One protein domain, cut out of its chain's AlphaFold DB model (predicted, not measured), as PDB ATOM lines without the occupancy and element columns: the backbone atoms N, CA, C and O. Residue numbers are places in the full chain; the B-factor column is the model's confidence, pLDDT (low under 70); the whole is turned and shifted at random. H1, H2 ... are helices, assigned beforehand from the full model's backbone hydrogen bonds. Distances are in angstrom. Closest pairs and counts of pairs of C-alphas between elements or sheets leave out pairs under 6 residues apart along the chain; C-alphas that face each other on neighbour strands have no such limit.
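Overview. This is residues 153 to 203 of the 245 residues of an uncharacterized protein of Paracoccus sp. BM15 (UniProt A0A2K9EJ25). The domain is a helical hairpin: two helices, H1 and the longer H2, lie side by side, run opposite ways and are joined by a long loop at one end. At the other end, the residues after H2 fold back toward H1, bringing the last printed C-alpha to 4.8 A from the first. The printed part has 51 residues with two named helices, H1 then H2, and no named strand; its class is all helix. It is only just loose, close to compact, with a radius of gyration of the C-alphas of 12.2 A, and its flat outline spans 36 by 19 by 11 A.

Arrangement. H1, residues 154 to 164, and H2, residues 178 to 194, form a helical hairpin. They touch, with 5 pairs of C-alphas within 8 A; the closest C-alphas, those of Ile 162 and Ala 181, are 6.6 A apart. H2 touches H1 with residues 181 to 188 alone. The two run opposite ways at a shallow tilt of 12 degrees, 11.5 A centre to centre. In H1 and H2 every O i to N i+4 pair is within hydrogen-bond range.

Along the chain. H1 begins at C-alpha 154, (15.783, -23.216, -44.834), and is 15.1 A from first to last C-alpha. H2 is 24.4 A long by the same measure, from C-alpha 178 at (19.051, -38.893, -54.897) to C-alpha 194 at (28.241, -20.844, -41.242).

Size, cuts and confidence. The two C-alphas farthest apart, those of Gly 168 and Leu 196, are 36.1 A from each other. The link from H1 to H2, residues 165 to 177, is long. The printed part has no cut. The mean pLDDT of the printed part is 83.2, and residues 197 to 203 are under 70.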
ATOM      1  N   PRO A 153      11.917 -20.881 -43.256       74.94
ATOM      2  CA  PRO A 153      13.063 -21.607 -42.713       74.94
ATOM      3  C   PRO A 153      13.686 -22.569 -43.718       74.94
ATOM      4  O   PRO A 153      12.986 -23.337 -44.388       74.94
ATOM      5  N   LEU A 154      15.017 -22.546 -43.786       81.25
ATOM      6  CA  LEU A 154      15.783 -23.216 -44.834       81.25
ATOM      7  C   LEU A 154      15.546 -24.734 -44.888       81.25
ATOM      8  O   LEU A 154      15.419 -25.285 -45.980       81.25
ATOM      9  N   GLU A 155      15.446 -25.434 -43.750       80.56
ATOM     10  CA  GLU A 155      15.192 -26.888 -43.778       80.56
ATOM     11  C   GLU A 155      13.829 -27.235 -44.378       80.56
ATOM     12  O   GLU A 155      13.706 -28.227 -45.099       80.56
ATOM     13  N   ARG A 156      12.801 -26.428 -44.092       78.44
ATOM     14  CA  ARG A 156      11.451 -26.669 -44.611       78.44
ATOM     15  C   ARG A 156      11.390 -26.336 -46.098       78.44
ATOM     16  O   ARG A 156      10.863 -27.139 -46.863       78.44
ATOM     17  N   ALA A 157      12.021 -25.228 -46.505       84.69
ATOM     18  CA  ALA A 157      12.218 -24.866 -47.909       84.69
ATOM     19  C   ALA A 157      12.863 -26.019 -48.686       84.69
ATOM     20  O   ALA A 157      12.376 -26.437 -49.736       84.69
ATOM     21  N   LEU A 158      13.936 -26.583 -48.125       89.00
ATOM     22  CA  LEU A 158      14.670 -27.686 -48.723       89.00
ATOM     23  C   LEU A 158      13.820 -28.959 -48.816       89.00
ATOM     24  O   LEU A 158      13.809 -29.616 -49.858       89.00
ATOM     25  N   ALA A 159      13.111 -29.317 -47.745       87.75
ATOM     26  CA  ALA A 159      12.253 -30.497 -47.722       87.75
ATOM     27  C   ALA A 159      11.128 -30.402 -48.763       87.75
ATOM     28  O   ALA A 159      10.875 -31.362 -49.496       87.75
ATOM     29  N   GLU A 160      10.487 -29.239 -48.876       87.38
ATOM     30  CA  GLU A 160       9.445 -28.989 -49.871       87.38
ATOM     31  C   GLU A 160       9.999 -28.958 -51.292       87.38
ATOM     32  O   GLU A 160       9.404 -29.562 -52.183       87.38
ATOM     33  N   TYR A 161      11.175 -28.365 -51.500       89.44
ATOM     34  CA  TYR A 161      11.863 -28.377 -52.789       89.44
ATOM     35  C   TYR A 161      12.189 -29.805 -53.254       89.44
ATOM     36  O   TYR A 161      11.895 -30.174 -54.393       89.44
ATOM     37  N   ILE A 162      12.740 -30.646 -52.371       90.75
ATOM     38  CA  ILE A 162      13.031 -32.055 -52.677       90.75
ATOM     39  C   ILE A 162      11.727 -32.811 -52.971       90.75
ATOM     40  O   ILE A 162      11.651 -33.548 -53.955       90.75
ATOM     41  N   LYS A 163      10.674 -32.593 -52.172       88.81
ATOM     42  CA  LYS A 163       9.352 -33.207 -52.384       88.81
ATOM     43  C   LYS A 163       8.735 -32.791 -53.721       88.81
ATOM     44  O   LYS A 163       8.168 -33.636 -54.409       88.81
ATOM     45  N   ALA A 164       8.873 -31.526 -54.112       88.06
ATOM     46  CA  ALA A 164       8.397 -31.007 -55.390       88.06
ATOM     47  C   ALA A 164       9.205 -31.534 -56.590       88.06
ATOM     48  O   ALA A 164       8.720 -31.525 -57.717       88.06
ATOM     49  N   ARG A 165      10.422 -32.042 -56.382       90.19
ATOM     50  CA  ARG A 165      11.254 -32.626 -57.448       90.19
ATOM     51  C   ARG A 165      11.381 -34.145 -57.373       90.19
ATOM     52  O   ARG A 165      12.296 -34.721 -57.961       90.19
ATOM     53  N   ARG A 166      10.456 -34.812 -56.679       87.25
ATOM     54  CA  ARG A 166      10.356 -36.276 -56.704       87.25
ATOM     55  C   ARG A 166       9.896 -36.771 -58.086       87.25
ATOM     56  O   ARG A 166       9.120 -36.074 -58.747       87.25
ATOM     57  N   PRO A 167      10.313 -37.972 -58.522       86.12
ATOM     58  CA  PRO A 167       9.767 -38.579 -59.732       86.12
ATOM     59  C   PRO A 167       8.245 -38.753 -59.596       86.12
ATOM     60  O   PRO A 167       7.758 -39.156 -58.540       86.12
ATOM     61  N   GLY A 168       7.492 -38.416 -60.647       84.62
ATOM     62  CA  GLY A 168       6.026 -38.524 -60.655       84.62
ATOM     63  C   GLY A 168       5.281 -37.415 -59.899       84.62
ATOM     64  O   GLY A 168       4.149 -37.621 -59.465       84.62
ATOM     65  N   ASN A 169       5.892 -36.242 -59.697       83.38
ATOM     66  CA  ASN A 169       5.211 -35.111 -59.068       83.38
ATOM     67  C   ASN A 169       4.170 -34.454 -60.011       83.38
ATOM     68  O   ASN A 169       4.515 -34.174 -61.161       83.38
ATOM     69  N   PRO A 170       2.946 -34.115 -59.545       82.25
ATOM     70  CA  PRO A 170       1.916 -33.428 -60.340       82.25
ATOM     71  C   PRO A 170       2.349 -32.099 -60.973       82.25
ATOM     72  O   PRO A 170       1.828 -31.725 -62.016       82.25
ATOM     73  N   PHE A 171       3.312 -31.393 -60.376       80.06
ATOM     74  CA  PHE A 171       3.763 -30.081 -60.854       80.06
ATOM     75  C   PHE A 171       4.790 -30.145 -62.003       80.06
ATOM     76  O   PHE A 171       5.341 -29.118 -62.381       80.06
ATOM     77  N   GLN A 172       5.081 -31.339 -62.543       82.75
ATOM     78  CA  GLN A 172       5.946 -31.559 -63.717       82.75
ATOM     79  C   GLN A 172       7.378 -30.989 -63.617       82.75
ATOM     80  O   GLN A 172       8.070 -30.832 -64.623       82.75
ATOM     81  N   PHE A 173       7.877 -30.709 -62.409       84.94
ATOM     82  CA  PHE A 173       9.265 -30.290 -62.226       84.94
ATOM     83  C   PHE A 173      10.247 -31.407 -62.606       84.94
ATOM     84  O   PHE A 173      10.015 -32.579 -62.305       84.94
ATOM     85  N   LYS A 174      11.386 -31.032 -63.209       88.62
ATOM     86  CA  LYS A 174      12.460 -31.977 -63.552       88.62
ATOM     87  C   LYS A 174      12.952 -32.698 -62.284       88.62
ATOM     88  O   LYS A 174      13.437 -32.014 -61.372       88.62
ATOM     89  N   PRO A 175      12.870 -34.042 -62.226       90.94
ATOM     90  CA  PRO A 175      13.306 -34.785 -61.057       90.94
ATOM     91  C   PRO A 175      14.798 -34.608 -60.789       90.94
ATOM     92  O   PRO A 175      15.603 -34.530 -61.721       90.94
ATOM     93  N   ILE A 176      15.163 -34.559 -59.510       91.19
ATOM     94  CA  ILE A 176      16.566 -34.563 -59.082       91.19
ATOM     95  C   ILE A 176      16.998 -35.981 -58.721       91.19
ATOM     96  O   ILE A 176      16.200 -36.775 -58.225       91.19
ATOM     97  N   SER A 177      18.271 -36.306 -58.961       91.56
ATOM     98  CA  SER A 177      18.834 -37.566 -58.475       91.56
ATOM     99  C   SER A 177      18.921 -37.554 -56.948       91.56
ATOM    100  O   SER A 177      19.088 -36.497 -56.330       91.56
ATOM    101  N   GLN A 178      18.885 -38.742 -56.344       88.88
ATOM    102  CA  GLN A 178      19.051 -38.893 -54.897       88.88
ATOM    103  C   GLN A 178      20.385 -38.296 -54.418       88.88
ATOM    104  O   GLN A 178      20.407 -37.537 -53.453       88.88
ATOM    105  N   SER A 179      21.472 -38.525 -55.165       91.75
ATOM    106  CA  SER A 179      22.788 -37.937 -54.880       91.75
ATOM    107  C   SER A 179      22.770 -36.406 -54.851       91.75
ATOM    108  O   SER A 179      23.383 -35.791 -53.983       91.75
ATOM    109  N   THR A 180      22.022 -35.771 -55.757       92.06
ATOM    110  CA  THR A 180      21.876 -34.310 -55.783       92.06
ATOM    111  C   THR A 180      21.088 -33.818 -54.573       92.06
ATOM    112  O   THR A 180      21.463 -32.822 -53.960       92.06
ATOM    113  N   ALA A 181      20.019 -34.522 -54.192       90.50
ATOM    114  CA  ALA A 181      19.247 -34.193 -52.997       90.50
ATOM    115  C   ALA A 181      20.102 -34.279 -51.719       90.50
ATOM    116  O   ALA A 181      20.003 -33.410 -50.854       90.50
ATOM    117  N   ASP A 182      20.975 -35.280 -51.613       91.81
ATOM    118  CA  ASP A 182      21.850 -35.447 -50.450       91.81
ATOM    119  C   ASP A 182      22.994 -34.415 -50.424       91.81
ATOM    120  O   ASP A 182      23.315 -33.875 -49.360       91.81
ATOM    121  N   ASN A 183      23.521 -34.022 -51.589       92.94
ATOM    122  CA  ASN A 183      24.448 -32.891 -51.701       92.94
ATOM    123  C   ASN A 183      23.797 -31.576 -51.252       92.94
ATOM    124  O   ASN A 183      24.416 -30.803 -50.522       92.94
ATOM    125  N   LEU A 184      22.535 -31.333 -51.624       92.38
ATOM    126  CA  LEU A 184      21.794 -30.143 -51.196       92.38
ATOM    127  C   LEU A 184      21.560 -30.121 -49.680       92.38
ATOM    128  O   LEU A 184      21.753 -29.081 -49.054       92.38
ATOM    129  N   LYS A 185      21.209 -31.260 -49.066       91.00
ATOM    130  CA  LYS A 185      21.113 -31.373 -47.596       91.00
ATOM    131  C   LYS A 185      22.438 -31.058 -46.916       91.00
ATOM    132  O   LYS A 185      22.462 -30.348 -45.912       91.00
ATOM    133  N   THR A 186      23.537 -31.557 -47.474       91.94
ATOM    134  CA  THR A 186      24.882 -31.316 -46.945       91.94
ATOM    135  C   THR A 186      25.261 -29.839 -47.068       91.94
ATOM    136  O   THR A 186      25.681 -29.231 -46.085       91.94
ATOM    137  N   ALA A 187      25.016 -29.219 -48.225       91.62
ATOM    138  CA  ALA A 187      25.239 -27.791 -48.439       91.62
ATOM    139  C   ALA A 187      24.400 -26.923 -47.484       91.62
ATOM    140  O   ALA A 187      24.934 -26.014 -46.857       91.62
ATOM    141  N   ALA A 188      23.115 -27.245 -47.299       88.19
ATOM    142  CA  ALA A 188      22.247 -26.545 -46.354       88.19
ATOM    143  C   ALA A 188      22.737 -26.682 -44.904       88.19
ATOM    144  O   ALA A 188      22.707 -25.715 -44.146       88.19
ATOM    145  N   LYS A 189      23.250 -27.858 -44.519       88.12
ATOM    146  CA  LYS A 189      23.871 -28.070 -43.203       88.12
ATOM    147  C   LYS A 189      25.103 -27.181 -43.008       88.12
ATOM    148  O   LYS A 189      25.236 -26.563 -41.955       88.12
ATOM    149  N   HIS A 190      25.980 -27.088 -44.009       88.38
ATOM    150  CA  HIS A 190      27.150 -26.206 -43.952       88.38
ATOM    151  C   HIS A 190      26.762 -24.727 -43.908       88.38
ATOM    152  O   HIS A 190      27.326 -23.985 -43.109       88.38
ATOM    153  N   LEU A 191      25.771 -24.308 -44.700       86.19
ATOM    154  CA  LEU A 191      25.264 -22.935 -44.686       86.19
ATOM    155  C   LEU A 191      24.698 -22.561 -43.311       86.19
ATOM    156  O   LEU A 191      24.975 -21.482 -42.801       86.19
ATOM    157  N   ARG A 192      23.964 -23.473 -42.668       81.94
ATOM    158  CA  ARG A 192      23.465 -23.262 -41.304       81.94
ATOM    159  C   ARG A 192      24.582 -23.154 -40.280       81.94
ATOM    160  O   ARG A 192      24.544 -22.259 -39.444       81.94
ATOM    161  N   ALA A 193      25.584 -24.027 -40.366       83.38
ATOM    162  CA  ALA A 193      26.754 -23.947 -39.497       83.38
ATOM    163  C   ALA A 193      27.500 -22.612 -39.678       83.38
ATOM    164  O   ALA A 193      27.896 -21.999 -38.692       83.38
ATOM    165  N   PHE A 194      27.631 -22.136 -40.921       84.25
ATOM    166  CA  PHE A 194      28.241 -20.844 -41.242       84.25
ATOM    167  C   PHE A 194      27.450 -19.660 -40.669       84.25
ATOM    168  O   PHE A 194      28.037 -18.747 -40.099       84.25
ATOM    169  N   LEU A 195      26.119 -19.696 -40.764       79.94
ATOM    170  CA  LEU A 195      25.237 -18.659 -40.218       79.94
ATOM    171  C   LEU A 195      25.034 -18.761 -38.698       79.94
ATOM    172  O   LEU A 195      24.241 -18.002 -38.145       79.94
ATOM    173  N   LEU A 196      25.719 -19.698 -38.028       74.75
ATOM    174  CA  LEU A 196      25.535 -20.018 -36.609       74.75
ATOM    175  C   LEU A 196      24.069 -20.340 -36.263       74.75
ATOM    176  O   LEU A 196      23.617 -20.154 -35.133       74.75
ATOM    177  N   ASP A 197      23.319 -20.854 -37.240       68.62
ATOM    178  CA  ASP A 197      21.910 -21.199 -37.097       68.62
ATOM    179  C   ASP A 197      21.756 -22.631 -36.597       68.62
ATOM    180  O   ASP A 197      21.368 -23.562 -37.316       68.62
ATOM    181  N   VAL A 198      22.076 -22.792 -35.317       61.66
ATOM    182  CA  VAL A 198      21.939 -24.058 -34.590       61.66
ATOM    183  C   VAL A 198      20.482 -24.531 -34.544       61.66
ATOM    184  O   VAL A 198      20.223 -25.725 -34.423       61.66
ATOM    185  N   ASP A 199      19.531 -23.615 -34.744       58.81
ATOM    186  CA  ASP A 199      18.132 -23.795 -34.357       58.81
ATOM    187  C   ASP A 199      17.129 -23.710 -35.518       58.81
ATOM    188  O   ASP A 199      15.923 -23.744 -35.279       58.81
ATOM    189  N   ASN A 200      17.611 -23.638 -36.768       62.97
ATOM    190  CA  ASN A 200      16.783 -23.602 -37.984       62.97
ATOM    191  C   ASN A 200      15.825 -22.394 -38.027       62.97
ATOM    192  O   ASN A 200      14.641 -22.503 -38.352       62.97
ATOM    193  N   THR A 201      16.345 -21.227 -37.654       60.22
ATOM    194  CA  THR A 201      15.612 -19.956 -37.614       60.22
ATOM    195  C   THR A 201      15.997 -19.005 -38.746       60.22
ATOM    196  O   THR A 201      15.375 -17.948 -38.900       60.22
ATOM    197  N   VAL A 202      17.011 -19.349 -39.549       59.53
ATOM    198  CA  VAL A 202      17.399 -18.550 -40.709       59.53
ATOM    199  C   VAL A 202      16.312 -18.622 -41.758       59.53
ATOM    200  O   VAL A 202      15.867 -19.688 -42.181       59.53
ATOM    201  N   SER A 203      15.937 -17.438 -42.211       57.34
ATOM    202  CA  SER A 203      14.977 -17.251 -43.266       57.34
ATOM    203  C   SER A 203      15.549 -16.305 -44.316       57.34
ATOM    204  O   SER A 203      16.279 -15.381 -43.962       57.34
TER     205      SER A 203